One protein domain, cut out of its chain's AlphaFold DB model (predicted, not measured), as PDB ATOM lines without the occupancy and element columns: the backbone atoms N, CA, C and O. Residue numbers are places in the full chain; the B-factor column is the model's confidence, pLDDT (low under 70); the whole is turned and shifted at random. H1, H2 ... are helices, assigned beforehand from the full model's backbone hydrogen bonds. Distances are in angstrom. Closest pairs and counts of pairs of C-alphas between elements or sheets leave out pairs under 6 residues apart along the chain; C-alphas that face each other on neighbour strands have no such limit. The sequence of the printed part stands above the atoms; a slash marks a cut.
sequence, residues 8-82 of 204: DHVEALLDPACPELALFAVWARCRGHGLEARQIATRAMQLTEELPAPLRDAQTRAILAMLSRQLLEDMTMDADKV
ATOM      1  N   ASP A   8      37.492  -8.649 -41.883       77.75
ATOM      2  CA  ASP A   8      37.291  -9.927 -41.185       77.75
ATOM      3  C   ASP A   8      37.414  -9.786 -39.657       77.75
ATOM      4  O   ASP A   8      36.650 -10.379 -38.900       77.75
ATOM      5  N   HIS A   9      38.332  -8.936 -39.183       81.25
ATOM      6  CA  HIS A   9      38.465  -8.650 -37.753       81.25
ATOM      7  C   HIS A   9      37.296  -7.812 -37.219       81.25
ATOM      8  O   HIS A   9      36.904  -7.981 -36.070       81.25
ATOM      9  N   VAL A  10      36.729  -6.908 -38.025       82.62
ATOM     10  CA  VAL A  10      35.528  -6.146 -37.638       82.62
ATOM     11  C   VAL A  10      34.307  -7.062 -37.567       82.62
ATOM     12  O   VAL A  10      33.503  -6.921 -36.650       82.62
ATOM     13  N   GLU A  11      34.183  -8.018 -38.488       83.12
ATOM     14  CA  GLU A  11      33.111  -9.019 -38.470       83.12
ATOM     15  C   GLU A  11      33.207  -9.935 -37.244       83.12
ATOM     16  O   GLU A  11      32.197 -10.159 -36.582       83.12
ATOM     17  N   ALA A  12      34.416 -10.364 -36.864       85.88
ATOM     18  CA  ALA A  12      34.636 -11.138 -35.639       85.88
ATOM     19  C   ALA A  12      34.231 -10.379 -34.358       85.88
ATOM     20  O   ALA A  12      33.808 -10.985 -33.380       85.88
ATOM     21  N   LEU A  13      34.322  -9.044 -34.356       87.56
ATOM     22  CA  LEU A  13      33.872  -8.205 -33.239       87.56
ATOM     23  C   LEU A  13      32.345  -8.004 -33.204       87.56
ATOM     24  O   LEU A  13      31.829  -7.460 -32.230       87.56
ATOM     25  N   LEU A  14      31.621  -8.421 -34.248       88.94
ATOM     26  CA  LEU A  14      30.157  -8.409 -34.335       88.94
ATOM     27  C   LEU A  14      29.560  -9.820 -34.157       88.94
ATOM     28  O   LEU A  14      28.481 -10.112 -34.681       88.94
ATOM     29  N   ASP A  15      30.257 -10.687 -33.419       90.12
ATOM     30  CA  ASP A  15      29.801 -12.033 -33.080       90.12
ATOM     31  C   ASP A  15      28.608 -11.987 -32.100       90.12
ATOM     32  O   ASP A  15      28.737 -11.444 -30.997       90.12
ATOM     33  N   PRO A  16      27.445 -12.573 -32.453       88.69
ATOM     34  CA  PRO A  16      26.305 -12.699 -31.548       88.69
ATOM     35  C   PRO A  16      26.588 -13.451 -30.248       88.69
ATOM     36  O   PRO A  16      25.880 -13.230 -29.272       88.69
ATOM     37  N   ALA A  17      27.590 -14.334 -30.224       89.81
ATOM     38  CA  ALA A  17      27.984 -15.049 -29.015       89.81
ATOM     39  C   ALA A  17      28.730 -14.155 -28.011       89.81
ATOM     40  O   ALA A  17      28.790 -14.493 -26.831       89.81
ATOM     41  N   CYS A  18      29.288 -13.027 -28.468       89.19
ATOM     42  CA  CYS A  18      30.070 -12.087 -27.660       89.19
ATOM     43  C   CYS A  18      29.613 -10.629 -27.891       89.19
ATOM     44  O   CYS A  18      30.389  -9.806 -28.394       89.19
ATOM     45  N   PRO A  19      28.360 -10.274 -27.546       89.06
ATOM     46  CA  PRO A  19      27.797  -8.945 -27.804       89.06
ATOM     47  C   PRO A  19      28.571  -7.791 -27.138       89.06
ATOM     48  O   PRO A  19      28.544  -6.657 -27.623       89.06
ATOM     49  N   GLU A  20      29.335  -8.058 -26.077       89.25
ATOM     50  CA  GLU A  20      30.211  -7.097 -25.399       89.25
ATOM     51  C   GLU A  20      31.316  -6.550 -26.319       89.25
ATOM     52  O   GLU A  20      31.803  -5.432 -26.128       89.25
ATOM     53  N   LEU A  21      31.710  -7.312 -27.345       90.31
ATOM     54  CA  LEU A  21      32.770  -6.918 -28.275       90.31
ATOM     55  C   LEU A  21      32.302  -5.921 -29.339       90.31
ATOM     56  O   LEU A  21      33.129  -5.234 -29.947       90.31
ATOM     57  N   ALA A  22      30.989  -5.765 -29.511       89.19
ATOM     58  CA  ALA A  22      30.405  -4.934 -30.555       89.19
ATOM     59  C   ALA A  22      30.835  -3.455 -30.476       89.19
ATOM     60  O   ALA A  22      30.934  -2.770 -31.497       89.19
ATOM     61  N   LEU A  23      31.162  -2.959 -29.275       86.06
ATOM     62  CA  LEU A  23      31.726  -1.620 -29.083       86.06
ATOM     63  C   LEU A  23      33.057  -1.435 -29.831       86.06
ATOM     64  O   LEU A  23      33.311  -0.372 -30.403       86.06
ATOM     65  N   PHE A  24      33.908  -2.463 -29.848       85.38
ATOM     66  CA  PHE A  24      35.215  -2.403 -30.498       85.38
ATOM     67  C   PHE A  24      35.099  -2.405 -32.024       85.38
ATOM     68  O   PHE A  24      35.920  -1.770 -32.683       85.38
ATOM     69  N   ALA A  25      34.060  -3.032 -32.588       86.31
ATOM     70  CA  ALA A  25      33.768  -2.945 -34.021       86.31
ATOM     71  C   ALA A  25      33.472  -1.494 -34.437       86.31
ATOM     72  O   ALA A  25      34.013  -0.988 -35.424       86.31
ATOM     73  N   VAL A  26      32.673  -0.788 -33.630       83.50
ATOM     74  CA  VAL A  26      32.389   0.641 -33.826       83.50
ATOM     75  C   VAL A  26      33.656   1.476 -33.633       83.50
ATOM     76  O   VAL A  26      33.933   2.368 -34.437       83.50
ATOM     77  N   TRP A  27      34.464   1.158 -32.616       80.94
ATOM     78  CA  TRP A  27      35.733   1.839 -32.348       80.94
ATOM     79  C   TRP A  27      36.716   1.757 -33.514       80.94
ATOM     80  O   TRP A  27      37.277   2.765 -33.946       80.94
ATOM     81  N   ALA A  28      36.893   0.554 -34.057       78.38
ATOM     82  CA  ALA A  28      37.774   0.297 -35.186       78.38
ATOM     83  C   ALA A  28      37.378   1.121 -36.420       78.38
ATOM     84  O   ALA A  28      38.226   1.481 -37.240       78.38
ATOM     85  N   ARG A  29      36.094   1.491 -36.520       73.75
ATOM     86  CA  ARG A  29      35.545   2.308 -37.601       73.75
ATOM     87  C   ARG A  29      35.298   3.773 -37.221       73.75
ATOM     88  O   ARG A  29      34.712   4.478 -38.033       73.75
ATOM     89  N   CYS A  30      35.815   4.292 -36.096       58.16
ATOM     90  CA  CYS A  30      35.586   5.663 -35.581       58.16
ATOM     91  C   CYS A  30      35.848   6.843 -36.551       58.16
ATOM     92  O   CYS A  30      35.560   7.988 -36.209       58.16
ATOM     93  N   ARG A  31      36.407   6.614 -37.747       55.88
ATOM     94  CA  ARG A  31      36.575   7.635 -38.802       55.88
ATOM     95  C   ARG A  31      35.894   7.305 -40.134       55.88
ATOM     96  O   ARG A  31      36.043   8.056 -41.091       55.88
ATOM     97  N   GLY A  32      35.180   6.184 -40.220       57.56
ATOM     98  CA  GLY A  32      34.396   5.829 -41.395       57.56
ATOM     99  C   GLY A  32      33.090   6.616 -41.413       57.56
ATOM    100  O   GLY A  32      32.299   6.523 -40.481       57.56
ATOM    101  N   HIS A  33      32.866   7.382 -42.473       60.22
ATOM    102  CA  HIS A  33      31.555   7.925 -42.821       60.22
ATOM    103  C   HIS A  33      30.958   7.066 -43.949       60.22
ATOM    104  O   HIS A  33      31.709   6.479 -44.731       60.22
ATOM    105  N   GLY A  34      29.628   6.974 -44.034       67.75
ATOM    106  CA  GLY A  34      28.926   6.246 -45.099       67.75
ATOM    107  C   GLY A  34      28.282   4.918 -44.679       67.75
ATOM    108  O   GLY A  34      28.189   4.580 -43.496       67.75
ATOM    109  N   LEU A  35      27.805   4.165 -45.678       70.75
ATOM    110  CA  LEU A  35      26.904   3.017 -45.501       70.75
ATOM    111  C   LEU A  35      27.482   1.901 -44.615       70.75
ATOM    112  O   LEU A  35      26.762   1.370 -43.775       70.75
ATOM    113  N   GLU A  36      28.771   1.576 -44.755       75.62
ATOM    114  CA  GLU A  36      29.428   0.534 -43.948       75.62
ATOM    115  C   GLU A  36      29.484   0.892 -42.461       75.62
ATOM    116  O   GLU A  36      29.180   0.066 -41.604       75.62
ATOM    117  N   ALA A  37      29.852   2.136 -42.138       76.00
ATOM    118  CA  ALA A  37      29.914   2.589 -40.751       76.00
ATOM    119  C   ALA A  37      28.521   2.574 -40.111       76.00
ATOM    120  O   ALA A  37      28.377   2.190 -38.951       76.00
ATOM    121  N   ARG A  38      27.485   2.903 -40.899       75.38
ATOM    122  CA  ARG A  38      26.086   2.788 -40.480       75.38
ATOM    123  C   ARG A  38      25.696   1.337 -40.216       75.38
ATOM    124  O   ARG A  38      25.101   1.056 -39.186       75.38
ATOM    125  N   GLN A  39      26.049   0.413 -41.107       80.06
ATOM    126  CA  GLN A  39      25.762  -1.014 -40.936       80.06
ATOM    127  C   GLN A  39      26.441  -1.591 -39.689       80.06
ATOM    128  O   GLN A  39      25.782  -2.276 -38.910       80.06
ATOM    129  N   ILE A  40      27.715  -1.260 -39.461       84.56
ATOM    130  CA  ILE A  40      28.465  -1.685 -38.271       84.56
ATOM    131  C   ILE A  40      27.816  -1.127 -37.002       84.56
ATOM    132  O   ILE A  40      27.570  -1.881 -36.065       84.56
ATOM    133  N   ALA A  41      27.487   0.169 -36.974       81.31
ATOM    134  CA  ALA A  41      26.835   0.795 -35.825       81.31
ATOM    135  C   ALA A  41      25.453   0.183 -35.542       81.31
ATOM    136  O   ALA A  41      25.157  -0.158 -34.399       81.31
ATOM    137  N   THR A  42      24.627  -0.017 -36.573       81.00
ATOM    138  CA  THR A  42      23.313  -0.658 -36.435       81.00
ATOM    139  C   THR A  42      23.444  -2.087 -35.923       81.00
ATOM    140  O   THR A  42      22.733  -2.471 -34.996       81.00
ATOM    141  N   ARG A  43      24.371  -2.873 -36.481       84.94
ATOM    142  CA  ARG A  43      24.593  -4.251 -36.038       84.94
ATOM    143  C   ARG A  43      25.082  -4.300 -34.594       84.94
ATOM    144  O   ARG A  43      24.578  -5.103 -33.817       84.94
ATOM    145  N   ALA A  44      26.000  -3.415 -34.217       87.56
ATOM    146  CA  ALA A  44      26.494  -3.333 -32.850       87.56
ATOM    147  C   ALA A  44      25.388  -2.965 -31.848       87.56
ATOM    148  O   ALA A  44      25.336  -3.532 -30.758       87.56
ATOM    149  N   MET A  45      24.473  -2.067 -32.228       83.88
ATOM    150  CA  MET A  45      23.313  -1.725 -31.400       83.88
ATOM    151  C   MET A  45      22.364  -2.908 -31.213       83.88
ATOM    152  O   MET A  45      21.935  -3.141 -30.092       83.88
ATOM    153  N   GLN A  46      22.092  -3.685 -32.267       84.81
ATOM    154  CA  GLN A  46      21.267  -4.897 -32.167       84.81
ATOM    155  C   GLN A  46      21.874  -5.915 -31.199       84.81
ATOM    156  O   GLN A  46      21.188  -6.414 -30.320       84.81
ATOM    157  N   LEU A  47      23.179  -6.184 -31.314       87.31
ATOM    158  CA  LEU A  47      23.873  -7.101 -30.403       87.31
ATOM    159  C   LEU A  47      23.851  -6.601 -28.957       87.31
ATOM    160  O   LEU A  47      23.709  -7.381 -28.023       87.31
ATOM    161  N   THR A  48      23.938  -5.285 -28.773       86.62
ATOM    162  CA  THR A  48      23.874  -4.657 -27.451       86.62
ATOM    163  C   THR A  48      22.509  -4.876 -26.778       86.62
ATOM    164  O   THR A  48      22.442  -4.874 -25.549       86.62
ATOM    165  N   GLU A  49      21.422  -5.109 -27.528       84.69
ATOM    166  CA  GLU A  49      20.095  -5.382 -26.951       84.69
ATOM    167  C   GLU A  49      20.038  -6.701 -26.167       84.69
ATOM    168  O   GLU A  49      19.328  -6.764 -25.159       84.69
ATOM    169  N   GLU A  50      20.841  -7.692 -26.563       87.12
ATOM    170  CA  GLU A  50      20.923  -9.015 -25.923       87.12
ATOM    171  C   GLU A  50      21.637  -8.979 -24.561       87.12
ATOM    172  O   GLU A  50      21.555  -9.919 -23.768       87.12
ATOM    173  N   LEU A  51      22.320  -7.876 -24.241       87.31
ATOM    174  CA  LEU A  51      23.046  -7.738 -22.984       87.31
ATOM    175  C   LEU A  51      22.120  -7.487 -21.782       87.31
ATOM    176  O   LEU A  51      21.062  -6.851 -21.907       87.31
ATOM    177  N   PRO A  52      22.553  -7.870 -20.563       88.56
ATOM    178  CA  PRO A  52      21.900  -7.469 -19.319       88.56
ATOM    179  C   PRO A  52      21.746  -5.949 -19.214       88.56
ATOM    180  O   PRO A  52      22.614  -5.199 -19.655       88.56
ATOM    181  N   ALA A  53      20.671  -5.476 -18.569       81.31
ATOM    182  CA  ALA A  53      20.308  -4.054 -18.566       81.31
ATOM    183  C   ALA A  53      21.442  -3.076 -18.194       81.31
ATOM    184  O   ALA A  53      21.629  -2.109 -18.934       81.31
ATOM    185  N   PRO A  54      22.252  -3.324 -17.145       83.62
ATOM    186  CA  PRO A  54      23.348  -2.420 -16.802       83.62
ATOM    187  C   PRO A  54      24.430  -2.336 -17.890       83.62
ATOM    188  O   PRO A  54      24.940  -1.250 -18.168       83.62
ATOM    189  N   LEU A  55      24.766  -3.472 -18.513       85.12
ATOM    190  CA  LEU A  55      25.789  -3.561 -19.559       85.12
ATOM    191  C   LEU A  55      25.281  -3.003 -20.884       85.12
ATOM    192  O   LEU A  55      25.978  -2.210 -21.510       85.12
ATOM    193  N   ARG A  56      24.039  -3.324 -21.253       85.12
ATOM    194  CA  ARG A  56      23.357  -2.751 -22.412       85.12
ATOM    195  C   ARG A  56      23.366  -1.230 -22.363       85.12
ATOM    196  O   ARG A  56      23.776  -0.591 -23.328       85.12
ATOM    197  N   ASP A  57      22.961  -0.638 -21.242       79.00
ATOM    198  CA  ASP A  57      22.895   0.820 -21.110       79.00
ATOM    199  C   ASP A  57      24.294   1.453 -21.161       79.00
ATOM    200  O   ASP A  57      24.488   2.507 -21.774       79.00
ATOM    201  N   ALA A  58      25.287   0.813 -20.534       83.88
ATOM    202  CA  ALA A  58      26.671   1.276 -20.553       83.88
ATOM    203  C   ALA A  58      27.280   1.218 -21.960       83.88
ATOM    204  O   ALA A  58      27.849   2.209 -22.425       83.88
ATOM    205  N   GLN A  59      27.115   0.097 -22.658       85.44
ATOM    206  CA  GLN A  59      27.647  -0.109 -23.998       85.44
ATOM    207  C   GLN A  59      26.919   0.743 -25.038       85.44
ATOM    208  O   GLN A  59      27.574   1.338 -25.888       85.44
ATOM    209  N   THR A  60      25.600   0.916 -24.910       82.19
ATOM    210  CA  THR A  60      24.827   1.841 -25.753       82.19
ATOM    211  C   THR A  60      25.387   3.256 -25.635       82.19
ATOM    212  O   THR A  60      25.722   3.874 -26.644       82.19
ATOM    213  N   ARG A  61      25.587   3.764 -24.408       80.44
ATOM    214  CA  ARG A  61      26.198   5.090 -24.199       80.44
ATOM    215  C   ARG A  61      27.600   5.187 -24.805       80.44
ATOM    216  O   ARG A  61      27.927   6.217 -25.390       80.44
ATOM    217  N   ALA A  62      28.414   4.141 -24.670       83.81
ATOM    218  CA  ALA A  62      29.773   4.117 -25.204       83.81
ATOM    219  C   ALA A  62      29.788   4.151 -26.741       83.81
ATOM    220  O   ALA A  62      30.475   4.994 -27.316       83.81
ATOM    221  N   ILE A  63      28.970   3.319 -27.401       83.06
ATOM    222  CA  ILE A  63      28.822   3.313 -28.862       83.06
ATOM    223  C   ILE A  63      28.395   4.707 -29.339       83.06
ATOM    224  O   ILE A  63      29.047   5.282 -30.208       83.06
ATOM    225  N   LEU A  64      27.360   5.293 -28.730       77.38
ATOM    226  CA  LEU A  64      26.845   6.617 -29.104       77.38
ATOM    227  C   LEU A  64      27.877   7.740 -28.957       77.38
ATOM    228  O   LEU A  64      27.938   8.637 -29.799       77.38
ATOM    229  N   ALA A  65      28.706   7.695 -27.913       77.12
ATOM    230  CA  ALA A  65      29.765   8.679 -27.695       77.12
ATOM    231  C   ALA A  65      30.855   8.642 -28.780       77.12
ATOM    232  O   ALA A  65      31.548   9.639 -28.986       77.12
ATOM    233  N   MET A  66      30.995   7.512 -29.474       77.56
ATOM    234  CA  MET A  66      32.053   7.258 -30.450       77.56
ATOM    235  C   MET A  66      31.646   7.536 -31.898       77.56
ATOM    236  O   MET A  66      32.524   7.689 -32.750       77.56
ATOM    237  N   LEU A  67      30.345   7.615 -32.192       75.69
ATOM    238  CA  LEU A  67      29.851   7.917 -33.535       75.69
ATOM    239  C   LEU A  67      30.085   9.396 -33.898       75.69
ATOM    240  O   LEU A  67      29.951  10.307 -33.074       75.69
ATOM    241  N   SER A  68      30.442   9.640 -35.161       66.75
ATOM    242  CA  SER A  68      30.660  10.990 -35.690       66.75
ATOM    243  C   SER A  68      29.336  11.741 -35.869       66.75
ATOM    244  O   SER A  68      28.288  11.133 -36.070       66.75
ATOM    245  N   ARG A  69      29.382  13.082 -35.838       63.97
ATOM    246  CA  ARG A  69      28.198  13.948 -35.998       63.97
ATOM    247  C   ARG A  69      27.401  13.625 -37.268       63.97
ATOM    248  O   ARG A  69      26.195  13.485 -37.189       63.97
ATOM    249  N   GLN A  70      28.093  13.448 -38.390       60.12
ATOM    250  CA  GLN A  70      27.478  13.135 -39.682       60.12
ATOM    251  C   GLN A  70      26.801  11.764 -39.687       60.12
ATOM    252  O   GLN A  70      25.680  11.645 -40.146       60.12
ATOM    253  N   LEU A  71      27.446  10.739 -39.124       64.00
ATOM    254  CA  LEU A  71      26.863   9.398 -39.060       64.00
ATOM    255  C   LEU A  71      25.656   9.352 -38.112       64.00
ATOM    256  O   LEU A  71      24.684   8.654 -38.369       64.00
ATOM    257  N   LEU A  72      25.717  10.121 -37.026       65.81
ATOM    258  CA  LEU A  72      24.611  10.316 -36.097       65.81
ATOM    259  C   LEU A  72      23.437  11.051 -36.759       65.81
ATOM    260  O   LEU A  72      22.304  10.610 -36.600       65.81
ATOM    261  N   GLU A  73      23.703  12.120 -37.514       63.41
ATOM    262  CA  GLU A  73      22.717  12.878 -38.302       63.41
ATOM    263  C   GLU A  73      22.085  11.999 -39.397       63.41
ATOM    264  O   GLU A  73      20.865  11.899 -39.467       63.41
ATOM    265  N   ASP A  74      22.884  11.243 -40.154       64.38
ATOM    266  CA  ASP A  74      22.405  10.280 -41.157       64.38
ATOM    267  C   ASP A  74      21.513   9.180 -40.546       64.38
ATOM    268  O   ASP A  74      20.623   8.648 -41.209       64.38
ATOM    269  N   MET A  75      21.744   8.818 -39.280       61.16
ATOM    270  CA  MET A  75      20.917   7.856 -38.540       61.16
ATOM    271  C   MET A  75      19.678   8.492 -37.885       61.16
ATOM    272  O   MET A  75      18.739   7.763 -37.578       61.16
ATOM    273  N   THR A  76      19.658   9.812 -37.663       58.91
ATOM    274  CA  THR A  76      18.548  10.534 -37.001       58.91
ATOM    275  C   THR A  76      17.595  11.242 -37.963       58.91
ATOM    276  O   THR A  76      16.449  11.471 -37.589       58.91
ATOM    277  N   MET A  77      18.017  11.564 -39.190       53.94
ATOM    278  CA  MET A  77      17.193  12.295 -40.171       53.94
ATOM    279  C   MET A  77      16.031  11.479 -40.765       53.94
ATOM    280  O   MET A  77      15.142  12.050 -41.387       53.94
ATOM    281  N   ASP A  78      15.974  10.168 -40.528       52.94
ATOM    282  CA  ASP A  78      14.818   9.310 -40.832       52.94
ATOM    283  C   ASP A  78      13.915   9.179 -39.575       52.94
ATOM    284  O   ASP A  78      13.564   8.077 -39.155       52.94
ATOM    285  N   ALA A  79      13.564  10.301 -38.926       47.22
ATOM    286  CA  ALA A  79      12.794  10.334 -37.669       47.22
ATOM    287  C   ALA A  79      11.442   9.590 -37.753       47.22
ATOM    288  O   ALA A  79      11.038   8.951 -36.783       47.22
ATOM    289  N   ASP A  80      10.807   9.584 -38.931       48.88
ATOM    290  CA  ASP A  80       9.552   8.865 -39.215       48.88
ATOM    291  C   ASP A  80       9.725   7.343 -39.388       48.88
ATOM    292  O   ASP A  80       8.746   6.602 -39.458       48.88
ATOM    293  N   LYS A  81      10.966   6.845 -39.456       51.47
ATOM    294  CA  LYS A  81      11.292   5.414 -39.586       51.47
ATOM    295  C   LYS A  81      12.031   4.855 -38.385       51.47
ATOM    296  O   LYS A  81      12.541   3.740 -38.467       51.47
ATOM    297  N   VAL A  82      12.132   5.601 -37.290       51.75
ATOM    298  CA  VAL A  82      12.731   5.081 -36.065       51.75
ATOM    299  C   VAL A  82      11.646   4.297 -35.316       51.75
ATOM    300  O   VAL A  82      10.815   4.922 -34.658       51.75
TER     301      VAL A  82
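AT A GLANCE: This is residues 8 to 82 of the 204 residues of an uncharacterized protein of Deltaproteobacteria bacterium (UniProt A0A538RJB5). Three helices, H2, H3 and H4, form an up-and-down bundle, each running against the one before; short H1 sits beside H2, H5 lies near the start of H3, and residues 76 to 82 stick out. The printed part has 75 residues with five named helices, H1 to H5 in chain order. It is all helix and compact, radius of gyration of the C-alphas 11.8 A, spans 30 by 28 by 19 A.

HOW THE PARTS SIT: Start at H1, residues 8 to 12; it only just touches H2, residues 19 to 28, with 3 pairs of C-alphas within 8 A, the closest Val 10 and Ala 25, 5.1 A. H2 and H3, residues 35 to 49, form a hairpin at 24 degrees, closest C-alphas Ala 22 and Ala 44, 4.8 A. Every O i to N i+4 pair is within hydrogen-bond range in H1, H3, H4, residues 53 to 66, and H5, residues 69 to 76; in H2, 3 of 6.

IN THESE COORDINATES: Find C-alpha 35 at (26.904, 3.017, -45.501); H3 runs 21.5 A to C-alpha 49 at (20.095, -5.382, -26.951).

THE WHOLE: The printed part has no cut; pLDDT is under 70 at residues 30 to 34 and 68 to 82.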